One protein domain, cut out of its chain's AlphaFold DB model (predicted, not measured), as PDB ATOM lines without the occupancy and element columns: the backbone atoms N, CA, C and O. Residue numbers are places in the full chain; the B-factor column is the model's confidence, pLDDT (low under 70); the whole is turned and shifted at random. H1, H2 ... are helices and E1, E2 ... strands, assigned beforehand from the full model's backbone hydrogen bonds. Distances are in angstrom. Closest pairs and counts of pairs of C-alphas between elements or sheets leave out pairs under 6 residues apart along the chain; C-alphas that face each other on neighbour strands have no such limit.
ATOM      1  N   LEU A 111     131.162  93.032 114.845       58.31
ATOM      2  CA  LEU A 111     131.265  91.670 115.342       58.31
ATOM      3  C   LEU A 111     130.836  91.661 116.808       58.31
ATOM      4  O   LEU A 111     131.454  92.331 117.635       58.31
ATOM      5  N   GLN A 112     129.818  90.878 117.140       66.25
ATOM      6  CA  GLN A 112     129.366  90.695 118.512       66.25
ATOM      7  C   GLN A 112     129.648  89.263 118.957       66.25
ATOM      8  O   GLN A 112     129.192  88.309 118.336       66.25
ATOM      9  N   VAL A 113     130.394  89.110 120.050       70.62
ATOM     10  CA  VAL A 113     130.687  87.806 120.657       70.62
ATOM     11  C   VAL A 113     129.980  87.725 121.999       70.62
ATOM     12  O   VAL A 113     130.156  88.597 122.852       70.62
ATOM     13  N   VAL A 114     129.202  86.667 122.202       78.06
ATOM     14  CA  VAL A 114     128.453  86.433 123.437       78.06
ATOM     15  C   VAL A 114     128.778  85.046 123.968       78.06
ATOM     16  O   VAL A 114     128.736  84.057 123.237       78.06
ATOM     17  N   ARG A 115     129.070  84.967 125.266       72.06
ATOM     18  CA  ARG A 115     129.317  83.723 125.997       72.06
ATOM     19  C   ARG A 115     128.285  83.573 127.107       72.06
ATOM     20  O   ARG A 115     127.971  84.547 127.788       72.06
ATOM     21  N   ASP A 116     127.759  82.366 127.280       77.19
ATOM     22  CA  ASP A 116     126.937  82.028 128.438       77.19
ATOM     23  C   ASP A 116     127.810  81.422 129.541       77.19
ATOM     24  O   ASP A 116     128.130  80.230 129.531       77.19
ATOM     25  N   ASP A 117     128.157  82.244 130.527       74.88
ATOM     26  CA  ASP A 117     128.919  81.806 131.701       74.88
ATOM     27  C   ASP A 117     128.034  81.116 132.753       74.88
ATOM     28  O   ASP A 117     128.539  80.517 133.702       74.88
ATOM     29  N   THR A 118     126.704  81.168 132.600       80.00
ATOM     30  CA  THR A 118     125.764  80.634 133.599       80.00
ATOM     31  C   THR A 118     125.518  79.134 133.470       80.00
ATOM     32  O   THR A 118     125.017  78.517 134.409       80.00
ATOM     33  N   GLY A 119     125.815  78.540 132.310       75.94
ATOM     34  CA  GLY A 119     125.480  77.141 132.030       75.94
ATOM     35  C   GLY A 119     123.999  76.903 131.724       75.94
ATOM     36  O   GLY A 119     123.600  75.759 131.522       75.94
ATOM     37  N   GLN A 120     123.172  77.951 131.718       75.88
ATOM     38  CA  GLN A 120     121.717  77.821 131.615       75.88
ATOM     39  C   GLN A 120     121.205  77.834 130.176       75.88
ATOM     40  O   GLN A 120     120.044  77.489 129.951       75.88
ATOM     41  N   GLN A 121     122.020  78.281 129.220       82.06
ATOM     42  CA  GLN A 121     121.663  78.249 127.807       82.06
ATOM     43  C   GLN A 121     122.066  76.906 127.181       82.06
ATOM     44  O   GLN A 121     123.088  76.331 127.570       82.06
ATOM     45  N   PRO A 122     121.309  76.416 126.178       78.38
ATOM     46  CA  PRO A 122     121.699  75.223 125.420       78.38
ATOM     47  C   PRO A 122     123.003  75.436 124.625       78.38
ATOM     48  O   PRO A 122     123.696  74.477 124.281       78.38
ATOM     49  N   TRP A 123     123.367  76.696 124.384       82.75
ATOM     50  CA  TRP A 123     124.598  77.114 123.728       82.75
ATOM     51  C   TRP A 123     125.658  77.609 124.721       82.75
ATOM     52  O   TRP A 123     125.343  78.150 125.778       82.75
ATOM     53  N   GLU A 124     126.933  77.407 124.383       77.44
ATOM     54  CA  GLU A 124     128.083  77.900 125.153       77.44
ATOM     55  C   GLU A 124     128.428  79.336 124.746       77.44
ATOM     56  O   GLU A 124     128.657  80.203 125.589       77.44
ATOM     57  N   SER A 125     128.467  79.595 123.440       72.94
ATOM     58  CA  SER A 125     128.782  80.911 122.888       72.94
ATOM     59  C   SER A 125     128.219  81.077 121.485       72.94
ATOM     60  O   SER A 125     127.926  80.095 120.799       72.94
ATOM     61  N   HIS A 126     128.092  82.324 121.053       79.31
ATOM     62  CA  HIS A 126     127.791  82.654 119.672       79.31
ATOM     63  C   HIS A 126     128.498  83.927 119.227       79.31
ATOM     64  O   HIS A 126     128.945  84.743 120.039       79.31
ATOM     65  N   VAL A 127     128.601  84.061 117.914       72.06
ATOM     66  CA  VAL A 127     129.219  85.183 117.228       72.06
ATOM     67  C   VAL A 127     128.259  85.665 116.156       72.06
ATOM     68  O   VAL A 127     127.903  84.884 115.277       72.06
ATOM     69  N   ASP A 128     127.894  86.936 116.219       76.94
ATOM     70  CA  ASP A 128     127.040  87.609 115.247       76.94
ATOM     71  C   ASP A 128     127.885  88.606 114.453       76.94
ATOM     72  O   ASP A 128     128.667  89.373 115.021       76.94
ATOM     73  N   LEU A 129     127.748  88.580 113.130       72.25
ATOM     74  CA  LEU A 129     128.383  89.523 112.222       72.25
ATOM     75  C   LEU A 129     127.305  90.378 111.572       72.25
ATOM     76  O   LEU A 129     126.499  89.862 110.797       72.25
ATOM     77  N   TYR A 130     127.331  91.675 111.839       77.56
ATOM     78  CA  TYR A 130     126.407  92.641 111.258       77.56
ATOM     79  C   TYR A 130     127.041  93.368 110.072       77.56
ATOM     80  O   TYR A 130     128.246  93.637 110.056       77.56
ATOM     81  N   ARG A 131     126.216  93.696 109.079       78.31
ATOM     82  CA  ARG A 131     126.563  94.608 107.985       78.31
ATOM     83  C   ARG A 131     126.598  96.049 108.485       78.31
ATOM     84  O   ARG A 131     126.136  96.360 109.581       78.31
ATOM     85  N   GLU A 132     127.095  96.946 107.642       76.69
ATOM     86  CA  GLU A 132     127.109  98.388 107.918       76.69
ATOM     87  C   GLU A 132     125.706  98.982 108.108       76.69
ATOM     88  O   GLU A 132     125.548  99.940 108.858       76.69
ATOM     89  N   ASP A 133     124.688  98.399 107.466       79.62
ATOM     90  CA  ASP A 133     123.284  98.799 107.621       79.62
ATOM     91  C   ASP A 133     122.609  98.220 108.879       79.62
ATOM     92  O   ASP A 133     121.415  98.423 109.087       79.62
ATOM     93  N   GLY A 134     123.361  97.504 109.720       81.38
ATOM     94  CA  GLY A 134     122.869  96.876 110.943       81.38
ATOM     95  C   GLY A 134     122.149  95.542 110.732       81.38
ATOM     96  O   GLY A 134     121.801  94.892 111.716       81.38
ATOM     97  N   SER A 135     121.947  95.087 109.491       82.69
ATOM     98  CA  SER A 135     121.376  93.761 109.231       82.69
ATOM     99  C   SER A 135     122.367  92.646 109.580       82.69
ATOM    100  O   SER A 135     123.581  92.783 109.401       82.69
ATOM    101  N   LEU A 136     121.864  91.510 110.068       82.25
ATOM    102  CA  LEU A 136     122.698  90.349 110.370       82.25
ATOM    103  C   LEU A 136     123.197  89.721 109.059       82.25
ATOM    104  O   LEU A 136     122.404  89.394 108.179       82.25
ATOM    105  N   ALA A 137     124.511  89.575 108.907       77.12
ATOM    106  CA  ALA A 137     125.142  88.971 107.733       77.12
ATOM    107  C   ALA A 137     125.389  87.477 107.926       77.12
ATOM    108  O   ALA A 137     125.116  86.665 107.040       77.12
ATOM    109  N   ALA A 138     125.922  87.119 109.090       79.69
ATOM    110  CA  ALA A 138     126.237  85.748 109.438       79.69
ATOM    111  C   ALA A 138     126.216  85.558 110.951       79.69
ATOM    112  O   ALA A 138     126.390  86.506 111.718       79.69
ATOM    113  N   GLN A 139     126.050  84.313 111.370       84.94
ATOM    114  CA  GLN A 139     126.086  83.932 112.770       84.94
ATOM    115  C   GLN A 139     126.703  82.547 112.932       84.94
ATOM    116  O   GLN A 139     126.465  81.646 112.128       84.94
ATOM    117  N   ALA A 140     127.494  82.372 113.984       76.81
ATOM    118  CA  ALA A 140     128.035  81.085 114.390       76.81
ATOM    119  C   ALA A 140     127.644  80.796 115.838       76.81
ATOM    120  O   ALA A 140     127.849  81.632 116.713       76.81
ATOM    121  N   VAL A 141     127.116  79.607 116.097       81.06
ATOM    122  CA  VAL A 141     126.677  79.152 117.421       81.06
ATOM    123  C   VAL A 141     127.453  77.903 117.779       81.06
ATOM    124  O   VAL A 141     127.564  76.991 116.962       81.06
ATOM    125  N   PHE A 142     127.961  77.850 119.003       79.81
ATOM    126  CA  PHE A 142     128.644  76.687 119.553       79.81
ATOM    127  C   PHE A 142     127.805  76.132 120.697       79.81
ATOM    128  O   PHE A 142     127.648  76.784 121.735       79.81
ATOM    129  N   ASN A 143     127.242  74.945 120.492       79.25
ATOM    130  CA  ASN A 143     126.366  74.305 121.458       79.25
ATOM    131  C   ASN A 143     127.154  73.483 122.476       79.25
ATOM    132  O   ASN A 143     128.257  73.002 122.209       79.25
ATOM    133  N   ARG A 144     126.577  73.307 123.668       80.19
ATOM    134  CA  ARG A 144     127.231  72.560 124.757       80.19
ATOM    135  C   ARG A 144     127.330  71.059 124.485       80.19
ATOM    136  O   ARG A 144     128.179  70.396 125.068       80.19
ATOM    137  N   ASP A 145     126.481  70.535 123.607       76.19
ATOM    138  CA  ASP A 145     126.494  69.138 123.162       76.19
ATOM    139  C   ASP A 145     127.570  68.847 122.097       76.19
ATOM    140  O   ASP A 145     127.684  67.718 121.624       76.19
ATOM    141  N   GLY A 146     128.375  69.852 121.729       75.31
ATOM    142  CA  GLY A 146     129.421  69.746 120.715       75.31
ATOM    143  C   GLY A 146     128.942  70.017 119.289       75.31
ATOM    144  O   GLY A 146     129.780  70.065 118.388       75.31
ATOM    145  N   SER A 147     127.640  70.229 119.072       82.12
ATOM    146  CA  SER A 147     127.124  70.692 117.784       82.12
ATOM    147  C   SER A 147     127.402  72.185 117.560       82.12
ATOM    148  O   SER A 147     127.707  72.945 118.486       82.12
ATOM    149  N   ALA A 148     127.305  72.626 116.311       83.56
ATOM    150  CA  ALA A 148     127.433  74.025 115.934       83.56
ATOM    151  C   ALA A 148     126.412  74.407 114.861       83.56
ATOM    152  O   ALA A 148     125.971  73.567 114.082       83.56
ATOM    153  N   ILE A 149     126.065  75.689 114.800       87.81
ATOM    154  CA  ILE A 149     125.186  76.247 113.767       87.81
ATOM    155  C   ILE A 149     125.941  77.362 113.066       87.81
ATOM    156  O   ILE A 149     126.504  78.238 113.721       87.81
ATOM    157  N   ARG A 150     125.936  77.351 111.737       86.75
ATOM    158  CA  ARG A 150     126.402  78.454 110.903       86.75
ATOM    159  C   ARG A 150     125.233  78.996 110.096       86.75
ATOM    160  O   ARG A 150     124.743  78.308 109.206       86.75
ATOM    161  N   SER A 151     124.828  80.219 110.392       89.75
ATOM    162  CA  SER A 151     123.779  80.936 109.677       89.75
ATOM    163  C   SER A 151     124.393  81.974 108.746       89.75
ATOM    164  O   SER A 151     125.328  82.681 109.126       89.75
ATOM    165  N   GLU A 152     123.857  82.080 107.543       86.38
ATOM    166  CA  GLU A 152     124.156  83.111 106.556       86.38
ATOM    167  C   GLU A 152     122.827  83.721 106.123       86.38
ATOM    168  O   GLU A 152     121.859  82.993 105.913       86.38
ATOM    169  N   PHE A 153     122.780  85.038 105.986       87.38
ATOM    170  CA  PHE A 153     121.581  85.758 105.568       87.38
ATOM    171  C   PHE A 153     121.914  86.498 104.288       87.38
ATOM    172  O   PHE A 153     122.963  87.140 104.215       87.38
ATOM    173  N   ALA A 154     121.074  86.410 103.270       85.12
ATOM    174  CA  ALA A 154     121.288  87.137 102.038       85.12
ATOM    175  C   ALA A 154     121.005  88.626 102.236       85.12
ATOM    176  O   ALA A 154     120.096  89.036 102.954       85.12
ATOM    177  N   SER A 155     121.809  89.456 101.581       79.12
ATOM    178  CA  SER A 155     121.493  90.870 101.435       79.12
ATOM    179  C   SER A 155     120.473  91.012 100.302       79.12
ATOM    180  O   SER A 155     120.731  90.506  99.202       79.12
ATOM    181  N   PRO A 156     119.372  91.758 100.502       70.56
ATOM    182  CA  PRO A 156     118.429  92.071  99.427       70.56
ATOM    183  C   PRO A 156     119.089  92.754  98.218       70.56
ATOM    184  O   PRO A 156     118.545  92.740  97.118       70.56
ATOM    185  N   ARG A 157     120.269  93.361  98.407       71.38
ATOM    186  CA  ARG A 157     121.017  94.073  97.359       71.38
ATOM    187  C   ARG A 157     121.900  93.159  96.513       71.38
ATOM    188  O   ARG A 157     122.316  93.568  95.434       71.38
ATOM    189  N   ASP A 158     122.171  91.940  96.973       69.12
ATOM    190  CA  ASP A 158     123.194  91.075  96.373       69.12
ATOM    191  C   ASP A 158     122.611  90.155  95.282       69.12
ATOM    192  O   ASP A 158     123.332  89.338  94.711       69.12
ATOM    193  N   GLY A 159     121.305  90.260  94.993       72.62
ATOM    194  CA  GLY A 159     120.625  89.464  93.962       72.62
ATOM    195  C   GLY A 159     120.628  87.955  94.237       72.62
ATOM    196  O   GLY A 159     120.534  87.156  93.307       72.62
ATOM    197  N   SER A 160     120.792  87.558  95.503       75.62
ATOM    198  CA  SER A 160     120.825  86.150  95.902       75.62
ATOM    199  C   SER A 160     119.471  85.478  95.671       75.62
ATOM    200  O   SER A 160     118.423  86.070  95.893       75.62
ATOM    201  N   LEU A 161     119.500  84.213  95.246       83.38
ATOM    202  CA  LEU A 161     118.304  83.387  95.011       83.38
ATOM    203  C   LEU A 161     117.765  82.719  96.291       83.38
ATOM    204  O   LEU A 161     116.996  81.765  96.219       83.38
ATOM    205  N   TRP A 162     118.236  83.141  97.456       86.25
ATOM    206  CA  TRP A 162     117.912  82.579  98.765       86.25
ATOM    207  C   TRP A 162     117.921  83.712  99.786       86.25
ATOM    208  O   TRP A 162     118.632  84.693  99.575       86.25
ATOM    209  N   ASP A 163     117.163  83.556 100.869       91.69
ATOM    210  CA  ASP A 163     116.998  84.571 101.915       91.69
ATOM    211  C   ASP A 163     117.892  84.270 103.116       91.69
ATOM    212  O   ASP A 163     118.629  85.128 103.596       91.69
ATOM    213  N   GLU A 164     117.898  83.018 103.568       93.94
ATOM    214  CA  GLU A 164     118.735  82.563 104.676       93.94
ATOM    215  C   GLU A 164     119.191  81.115 104.499       93.94
ATOM    216  O   GLU A 164     118.603  80.318 103.759       93.94
ATOM    217  N   ARG A 165     120.293  80.777 105.167       92.19
ATOM    218  CA  ARG A 165     120.882  79.445 105.154       92.19
ATOM    219  C   ARG A 165     121.447  79.098 106.514       92.19
ATOM    220  O   ARG A 165     122.322  79.797 107.014       92.19
ATOM    221  N   HIS A 166     121.045  77.960 107.054       95.38
ATOM    222  CA  HIS A 166     121.522  77.451 108.332       95.38
ATOM    223  C   HIS A 166     122.171  76.091 108.137       95.38
ATOM    224  O   HIS A 166     121.505  75.125 107.792       95.38
ATOM    225  N   THR A 167     123.476  75.998 108.364       90.31
ATOM    226  CA  THR A 167     124.207  74.729 108.364       90.31
ATOM    227  C   THR A 167     124.431  74.281 109.793       90.31
ATOM    228  O   THR A 167     125.171  74.922 110.541       90.31
ATOM    229  N   VAL A 168     123.798  73.180 110.168       88.62
ATOM    230  CA  VAL A 168     123.985  72.536 111.463       88.62
ATOM    231  C   VAL A 168     125.051  71.466 111.315       88.62
ATOM    232  O   VAL A 168     124.967  70.619 110.431       88.62
ATOM    233  N   ILE A 169     126.057  71.520 112.179       83.38
ATOM    234  CA  ILE A 169     127.171  70.580 112.239       83.38
ATOM    235  C   ILE A 169     127.015  69.797 113.538       83.38
ATOM    236  O   ILE A 169     127.136  70.365 114.623       83.38
ATOM    237  N   ALA A 170     126.716  68.507 113.439       78.94
ATOM    238  CA  ALA A 170     126.619  67.613 114.583       78.94
ATOM    239  C   ALA A 170     127.999  67.375 115.227       78.94
ATOM    240  O   ALA A 170     129.044  67.652 114.635       78.94
ATOM    241  N   ALA A 171     128.011  66.831 116.447       74.50
ATOM    242  CA  ALA A 171     129.246  66.576 117.196       74.50
ATOM    243  C   ALA A 171     130.199  65.585 116.492       74.50
ATOM    244  O   ALA A 171     131.413  65.649 116.681       74.50
ATOM    245  N   ASP A 172     129.665  64.691 115.656       73.56
ATOM    246  CA  ASP A 172     130.439  63.765 114.817       73.56
ATOM    247  C   ASP A 172     130.970  64.414 113.519       73.56
ATOM    248  O   ASP A 172     131.740  63.802 112.772       73.56
ATOM    249  N   GLY A 173     130.610  65.675 113.266       71.62
ATOM    250  CA  GLY A 173     130.985  66.446 112.086       71.62
ATOM    251  C   GLY A 173     130.051  66.279 110.887       71.62
ATOM    252  O   GLY A 173     130.333  66.874 109.843       71.62
ATOM    253  N   THR A 174     128.970  65.505 111.008       77.31
ATOM    254  CA  THR A 174     127.905  65.436 110.000       77.31
ATOM    255  C   THR A 174     127.260  66.812 109.845       77.31
ATOM    256  O   THR A 174     127.012  67.487 110.843       77.31
ATOM    257  N   ALA A 175     126.996  67.242 108.610       81.88
ATOM    258  CA  ALA A 175     126.419  68.552 108.330       81.88
ATOM    259  C   ALA A 175     125.098  68.438 107.564       81.88
ATOM    260  O   ALA A 175     124.990  67.640 106.634       81.88
ATOM    261  N   THR A 176     124.132  69.274 107.935       85.94
ATOM    262  CA  THR A 176     122.854  69.443 107.236       85.94
ATOM    263  C   THR A 176     122.576  70.926 107.078       85.94
ATOM    264  O   THR A 176     122.718  71.692 108.034       85.94
ATOM    265  N   THR A 177     122.171  71.338 105.882       90.81
ATOM    266  CA  THR A 177     121.885  72.737 105.572       90.81
ATOM    267  C   THR A 177     120.402  72.943 105.288       90.81
ATOM    268  O   THR A 177     119.840  72.284 104.426       90.81
ATOM    269  N   PHE A 178     119.785  73.910 105.958       95.44
ATOM    270  CA  PHE A 178     118.436  74.402 105.687       95.44
ATOM    271  C   PHE A 178     118.563  75.720 104.930       95.44
ATOM    272  O   PHE A 178     119.106  76.679 105.475       95.44
ATOM    273  N   GLN A 179     118.137  75.764 103.671       94.88
ATOM    274  CA  GLN A 179     118.185  76.968 102.841       94.88
ATOM    275  C   GLN A 179     116.770  77.426 102.509       94.88
ATOM    276  O   GLN A 179     116.034  76.690 101.854       94.88
ATOM    277  N   THR A 180     116.420  78.645 102.900       96.06
ATOM    278  CA  THR A 180     115.090  79.227 102.687       96.06
ATOM    279  C   THR A 180     115.119  80.229 101.528       96.06
ATOM    280  O   THR A 180     116.080  80.984 101.368       96.06
ATOM    281  N   SER A 181     114.085  80.204 100.691       93.50
ATOM    282  CA  SER A 181     113.809  81.156  99.612       93.50
ATOM    283  C   SER A 181     112.297  81.363  99.506       93.50
ATOM    284  O   SER A 181     111.550  80.437  99.163       93.50
ATOM    285  N   GLY A 182     111.836  82.564  99.843       93.00
ATOM    286  CA  GLY A 182     110.437  82.856 100.118       93.00
ATOM    287  C   GLY A 182     109.874  81.873 101.143       93.00
ATOM    288  O   GLY A 182     110.501  81.556 102.150       93.00
ATOM    289  N   ALA A 183     108.713  81.302 100.836       93.81
ATOM    290  CA  ALA A 183     108.091  80.285 101.677       93.81
ATOM    291  C   ALA A 183     108.755  78.895 101.575       93.81
ATOM    292  O   ALA A 183     108.382  77.987 102.314       93.81
ATOM    293  N   THR A 184     109.700  78.677 100.653       94.50
ATOM    294  CA  THR A 184     110.252  77.342 100.370       94.50
ATOM    295  C   THR A 184     111.595  77.127 101.051       94.50
ATOM    296  O   THR A 184     112.550  77.861 100.821       94.50
ATOM    297  N   GLN A 185     111.704  76.050 101.821       95.44
ATOM    298  CA  GLN A 185     112.938  75.569 102.420       95.44
ATOM    299  C   GLN A 185     113.429  74.311 101.698       95.44
ATOM    300  O   GLN A 185     112.681  73.357 101.502       95.44
ATOM    301  N   SER A 186     114.699  74.303 101.303       92.25
ATOM    302  CA  SER A 186     115.409  73.111 100.835       92.25
ATOM    303  C   SER A 186     116.313  72.586 101.944       92.25
ATOM    304  O   SER A 186     117.039  73.369 102.560       92.25
ATOM    305  N   ILE A 187     116.308  71.273 102.164       91.12
ATOM    306  CA  ILE A 187     117.276  70.593 103.031       91.12
ATOM    307  C   ILE A 187     118.373  70.021 102.148       91.12
ATOM    308  O   ILE A 187     118.081  69.351 101.157       91.12
ATOM    309  N   LEU A 188     119.621  70.321 102.491       86.38
ATOM    310  CA  LEU A 188     120.796  69.878 101.769       86.38
ATOM    311  C   LEU A 188     121.706  69.033 102.657       86.38
ATOM    312  O   LEU A 188     121.893  69.331 103.842       86.38
ATOM    313  N   ASP A 189     122.303  68.013 102.052       79.75
ATOM    314  CA  ASP A 189     123.303  67.164 102.684       79.75
ATOM    315  C   ASP A 189     124.651  67.878 102.885       79.75
ATOM    316  O   ASP A 189     124.884  69.003 102.427       79.75
ATOM    317  N   GLY A 190     125.601  67.189 103.522       72.12
ATOM    318  CA  GLY A 190     126.966  67.695 103.709       72.12
ATOM    319  C   GLY A 190     127.759  67.920 102.409       72.12
ATOM    320  O   GLY A 190     128.861  68.471 102.458       72.12
ATOM    321  N   THR A 191     127.234  67.505 101.253       74.75
ATOM    322  CA  THR A 191     127.812  67.737  99.919       74.75
ATOM    323  C   THR A 191     127.143  68.893  99.166       74.75
ATOM    324  O   THR A 191     127.653  69.311  98.123       74.75
ATOM    325  N   GLY A 192     126.061  69.457  99.711       77.00
ATOM    326  CA  GLY A 192     125.264  70.514  99.093       77.00
ATOM    327  C   GLY A 192     124.205  70.003  98.114       77.00
ATOM    328  O   GLY A 192     123.741  70.773  97.273       77.00
ATOM    329  N   GLN A 193     123.829  68.726  98.179       80.38
ATOM    330  CA  GLN A 193     122.726  68.179  97.395       80.38
ATOM    331  C   GLN A 193     121.393  68.317  98.107       80.38
ATOM    332  O   GLN A 193     121.313  68.096  99.305       80.38
ATOM    333  N   VAL A 194     120.345  68.644  97.348       84.06
ATOM    334  CA  VAL A 194     118.981  68.773  97.871       84.06
ATOM    335  C   VAL A 194     118.388  67.391  98.134       84.06
ATOM    336  O   VAL A 194     118.250  66.582  97.214       84.06
ATOM    337  N   GLU A 195     117.983  67.165  99.376       80.81
ATOM    338  CA  GLU A 195     117.338  65.935  99.839       80.81
ATOM    339  C   GLU A 195     115.824  66.090  99.926       80.81
ATOM    340  O   GLU A 195     115.078  65.168  99.605       80.81
ATOM    341  N   SER A 196     115.355  67.272 100.318       84.75
ATOM    342  CA  SER A 196     113.931  67.578 100.372       84.75
ATOM    343  C   SER A 196     113.659  69.056 100.133       84.75
ATOM    344  O   SER A 196     114.538  69.914 100.286       84.75
ATOM    345  N   ARG A 197     112.418  69.350  99.739       89.88
ATOM    346  CA  ARG A 197     111.870  70.703  99.688       89.88
ATOM    347  C   ARG A 197     110.526  70.744 100.390       89.88
ATOM    348  O   ARG A 197     109.690  69.869 100.172       89.88
ATOM    349  N   THR A 198     110.322  71.793 101.168       91.94
ATOM    350  CA  THR A 198     109.097  72.028 101.927       91.94
ATOM    351  C   THR A 198     108.703  73.488 101.771       91.94
ATOM    352  O   THR A 198     109.535  74.361 102.001       91.94
ATOM    353  N   ALA A 199     107.460  73.777 101.403       93.81
ATOM    354  CA  ALA A 199     106.927  75.136 101.411       93.81
ATOM    355  C   ALA A 199     106.055  75.366 102.642       93.81
ATOM    356  O   ALA A 199     105.256  74.506 103.002       93.81
ATOM    357  N   TRP A 200     106.196  76.523 103.280       95.38
ATOM    358  CA  TRP A 200     105.244  76.976 104.283       95.38
ATOM    359  C   TRP A 200     103.970  77.486 103.602       95.38
ATOM    360  O   TRP A 200     104.033  78.212 102.609       95.38
ATOM    361  N   THR A 201     102.815  77.094 104.126       94.44
ATOM    362  CA  THR A 201     101.488  77.499 103.646       94.44
ATOM    363  C   THR A 201     100.601  77.862 104.836       94.44
ATOM    364  O   THR A 201     100.974  77.620 105.984       94.44
ATOM    365  N   SER A 202      99.399  78.379 104.572       93.88
ATOM    366  CA  SER A 202      98.378  78.589 105.606       93.88
ATOM    367  C   SER A 202      97.921  77.293 106.284       93.88
ATOM    368  O   SER A 202      97.332  77.356 107.345       93.88
ATOM    369  N   ASP A 203      98.200  76.118 105.713       91.19
ATOM    370  CA  ASP A 203      97.926  74.822 106.346       91.19
ATOM    371  C   ASP A 203      99.202  74.193 106.932       91.19
ATOM    372  O   ASP A 203      99.218  73.007 107.275       91.19
ATOM    373  N   GLY A 204     100.296  74.954 107.028       91.25
ATOM    374  CA  GLY A 204     101.587  74.495 107.527       91.25
ATOM    375  C   GLY A 204     102.547  73.982 106.443       91.25
ATOM    376  O   GLY A 204     102.452  74.387 105.280       91.25
ATOM    377  N   PRO A 205     103.521  73.126 106.814       92.69
ATOM    378  CA  PRO A 205     104.582  72.680 105.914       92.69
ATOM    379  C   PRO A 205     104.084  71.657 104.884       92.69
ATOM    380  O   PRO A 205     103.635  70.572 105.248       92.69
ATOM    381  N   GLU A 206     104.259  71.962 103.601       90.25
ATOM    382  CA  GLU A 206     103.872  71.118 102.468       90.25
ATOM    383  C   GLU A 206     105.089  70.613 101.691       90.25
ATOM    384  O   GLU A 206     105.961  71.390 101.295       90.25
ATOM    385  N   ALA A 207     105.146  69.304 101.436       87.81
ATOM    386  CA  ALA A 207     106.215  68.706 100.640       87.81
ATOM    387  C   ALA A 207     106.159  69.217  99.193       87.81
ATOM    388  O   ALA A 207     105.112  69.168  98.548       87.81
ATOM    389  N   GLN A 208     107.297  69.635  98.643       85.75
ATOM    390  CA  GLN A 208     107.404  70.000  97.235       85.75
ATOM    391  C   GLN A 208     108.226  68.984  96.453       85.75
ATOM    392  O   GLN A 208     109.328  68.597  96.844       85.75
ATOM    393  N   ALA A 209     107.705  68.602  95.288       80.75
ATOM    394  CA  ALA A 209     108.468  67.832  94.321       80.75
ATOM    395  C   ALA A 209     109.651  68.658  93.796       80.75
ATOM    396  O   ALA A 209     109.545  69.862  93.552       80.75
ATOM    397  N   PHE A 210     110.783  67.997  93.572       74.88
ATOM    398  CA  PHE A 210     111.949  68.604  92.947       74.88
ATOM    399  C   PHE A 210     112.617  67.614  91.996       74.88
ATOM    400  O   PHE A 210     112.505  66.400  92.145       74.88
ATOM    401  N   VAL A 211     113.282  68.143  90.970       69.81
ATOM    402  CA  VAL A 211     113.929  67.322  89.945       69.81
ATOM    403  C   VAL A 211     115.296  66.879  90.459       69.81
ATOM    404  O   VAL A 211     116.162  67.721  90.697       69.81
ATOM    405  N   GLN A 212     115.502  65.567  90.586       63.09
ATOM    406  CA  GLN A 212     116.822  64.976  90.808       63.09
ATOM    407  C   GLN A 212     117.382  64.394  89.496       63.09
ATOM    408  O   GLN A 212     116.634  63.778  88.731       63.09
ATOM    409  N   PRO A 213     118.682  64.573  89.191       62.34
ATOM    410  CA  PRO A 213     119.299  63.944  88.026       62.34
ATOM    411  C   PRO A 213     119.260  62.408  88.113       62.34
ATOM    412  O   PRO A 213     119.660  61.832  89.117       62.34
ATOM    413  N   ALA A 214     118.856  61.731  87.033       54.34
ATOM    414  CA  ALA A 214     118.612  60.278  87.011       54.34
ATOM    415  C   ALA A 214     119.843  59.379  87.275       54.34
ATOM    416  O   ALA A 214     119.693  58.197  87.561       54.34
ATOM    417  N   TYR A 215     121.063  59.913  87.158       62.72
ATOM    418  CA  TYR A 215     122.312  59.199  87.467       62.72
ATOM    419  C   TYR A 215     122.726  59.331  88.938       62.72
ATOM    420  O   TYR A 215     123.783  58.830  89.331       62.72
ATOM    421  N   TYR A 216     121.932  60.032  89.744       56.81
ATOM    422  CA  TYR A 216     122.177  60.142  91.164       56.81
ATOM    423  C   TYR A 216     121.636  58.905  91.880       56.81
ATOM    424  O   TYR A 216     120.457  58.576  91.788       56.81
ATOM    425  N   VAL A 217     122.525  58.210  92.588       52.44
ATOM    426  CA  VAL A 217     122.129  57.241  93.606       52.44
ATOM    427  C   VAL A 217     122.016  58.048  94.892       52.44
ATOM    428  O   VAL A 217     123.056  58.558  95.324       52.44
ATOM    429  N   PRO A 218     120.817  58.195  95.488       49.97
ATOM    430  CA  PRO A 218     120.682  58.820  96.792       49.97
ATOM    431  C   PRO A 218     121.660  58.139  97.736       49.97
ATOM    432  O   PRO A 218     121.573  56.930  97.962       49.97
ATOM    433  N   VAL A 219     122.645  58.881  98.237       45.47
ATOM    434  CA  VAL A 219     123.316  58.442  99.453       45.47
ATOM    435  C   VAL A 219     122.281  58.729 100.525       45.47
ATOM    436  O   VAL A 219     121.934  59.895 100.685       45.47
ATOM    437  N   PRO A 220     121.723  57.722 101.213       47.75
ATOM    438  CA  PRO A 220     120.765  58.023 102.251       47.75
ATOM    439  C   PRO A 220     121.515  58.789 103.341       47.75
ATOM    440  O   PRO A 220     122.267  58.179 104.109       47.75
ATOM    441  N   HIS A 221     121.321  60.108 103.453       49.16
ATOM    442  CA  HIS A 221     121.325  60.655 104.796       49.16
ATOM    443  C   HIS A 221     120.164  59.984 105.504       49.16
ATOM    444  O   HIS A 221     119.036  59.981 105.003       49.16
ATOM    445  N   PRO A 222     120.399  59.396 106.678       54.91
ATOM    446  CA  PRO A 222     119.279  58.950 107.466       54.91
ATOM    447  C   PRO A 222     118.438  60.196 107.753       54.91
ATOM    448  O   PRO A 222     118.964  61.141 108.332       54.91
ATOM    449  N   ALA A 223     117.146  60.208 107.410       61.56
ATOM    450  CA  ALA A 223     116.250  61.326 107.746       61.56
ATOM    451  C   ALA A 223     116.314  61.721 109.237       61.56
ATOM    452  O   ALA A 223     116.024  62.849 109.619       61.56
ATOM    453  N   ALA A 224     116.776  60.797 110.090       68.06
ATOM    454  CA  ALA A 224     117.140  61.062 111.473       68.06
ATOM    455  C   ALA A 224     118.155  62.212 111.651       68.06
ATOM    456  O   ALA A 224     117.987  62.986 112.586       68.06
ATOM    457  N   ALA A 225     119.160  62.347 110.778       77.00
ATOM    458  CA  ALA A 225     120.155  63.419 110.822       77.00
ATOM    459  C   ALA A 225     119.528  64.785 110.509       77.00
ATOM    460  O   ALA A 225     119.766  65.739 111.243       77.00
ATOM    461  N   ALA A 226     118.663  64.869 109.491       81.94
ATOM    462  CA  ALA A 226     117.949  66.103 109.165       81.94
ATOM    463  C   ALA A 226     116.990  66.526 110.290       81.94
ATOM    464  O   ALA A 226     116.959  67.695 110.669       81.94
ATOM    465  N   VAL A 227     116.265  65.575 110.886       80.56
ATOM    466  CA  VAL A 227     115.409  65.829 112.056       80.56
ATOM    467  C   VAL A 227     116.224  66.317 113.257       80.56
ATOM    468  O   VAL A 227     115.835  67.275 113.923       80.56
ATOM    469  N   GLU A 228     117.353  65.674 113.558       83.31
ATOM    470  CA  GLU A 228     118.229  66.081 114.664       83.31
ATOM    471  C   GLU A 228     118.818  67.473 114.433       83.31
ATOM    472  O   GLU A 228     118.774  68.315 115.332       83.31
ATOM    473  N   ALA A 229     119.284  67.746 113.216       89.12
ATOM    474  CA  ALA A 229     119.769  69.056 112.816       89.12
ATOM    475  C   ALA A 229     118.677  70.131 112.949       89.12
ATOM    476  O   ALA A 229     118.926  71.195 113.519       89.12
ATOM    477  N   ALA A 230     117.450  69.837 112.507       91.75
ATOM    478  CA  ALA A 230     116.322  70.756 112.625       91.75
ATOM    479  C   ALA A 230     115.996  71.067 114.090       91.75
ATOM    480  O   ALA A 230     115.712  72.212 114.427       91.75
ATOM    481  N   LEU A 231     116.097  70.087 114.992       88.12
ATOM    482  CA  LEU A 231     115.858  70.300 116.424       88.12
ATOM    483  C   LEU A 231     116.931  71.155 117.098       88.12
ATOM    484  O   LEU A 231     116.605  71.988 117.952       88.12
TER     485      LEU A 231
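Overview. This is residues 111 to 231 of the 413 residues of an uncharacterized protein of Rhodoplanes roseus (UniProt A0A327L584). The model is one broad, twisted wall of nine strands laid side by side in chain order, with a single short helix, H1, packed across E6 on one face and no named helix on the other. From the edge strand E9 a long stretch without a named element, residues 208 to 222, leads back to H1. The printed part has 121 residues, with nine strands, E1 to E9, and then H1; the sheet is antiparallel throughout, in the order E1 E2 E3 E4 E5 E6 E7 E8 E9, and the class is mostly strand. The whole is only just compact, close to loose, with a radius of gyration of the C-alphas of 16.1 A and spans of 49 by 36 by 31 A.

Along the chain. Find C-alpha 111 at (131.265, 91.670, 115.342), where E1, residues 111 to 115, begins and runs 13.4 A. E2, residues 123 to 130, spans 20.0 A and E3, residues 136 to 143, 19.8 A. Next come E4, residues 148 to 153, 16.7 A; E5, residues 164 to 169, 16.5 A; and E6, residues 175 to 181, 19.8 A. E7, residues 184 to 188, measures 13.0 A; E8, residues 194 to 201, 20.4 A; E9, residues 204 to 207, 10.1 A, ending at C-alpha 207, (106.215, 68.706, 100.640). H1, residues 223 to 231, covers 12.5 A and ends at C-alpha 231, (115.858, 70.300, 116.424).

Arrangement. Start at the sheet, a meander, each strand the antiparallel neighbour of the one before. E5 and E6 form a hairpin at 170 degrees; look for N 166 and O 178, 2.8 A apart and within hydrogen-bond range. Going one way, the hairpin E4 and E5 has N 150 and O 167 at 2.8 A, and E1 and E2 have N 112 and O 128 at 2.8 A. Going the other way, E6 and E7 have N 179 and O 186 at 2.9 A, and the hairpin E8 and E9, at 145 degrees, has N 199 and O 206 at 2.8 A. The edge strands E1 and E9 are apart. From edge to edge the strands' lines turn by 106 degrees. H1 is on the sheet at a height over the sheet of 8.1 A, over E6, and runs across the strands, at 67 degrees to E6 on the local plane. The closest C-alphas of E5 and H1 are those of Val 168 and Ala 229, 5.6 A. In H1 every O i to N i+4 pair is within hydrogen-bond range.

Size, cuts and confidence. The two C-alphas farthest apart are those of Thr 118 and Ala 214, 51.3 A. The printed part has no cut. The link E9 to H1 is long, with 15 residues. Mean pLDDT of the printed part is 79.7; look for values under 70 at residues 111 to 112, 158 and 211 to 224, of which 223 to 224 belong to H1.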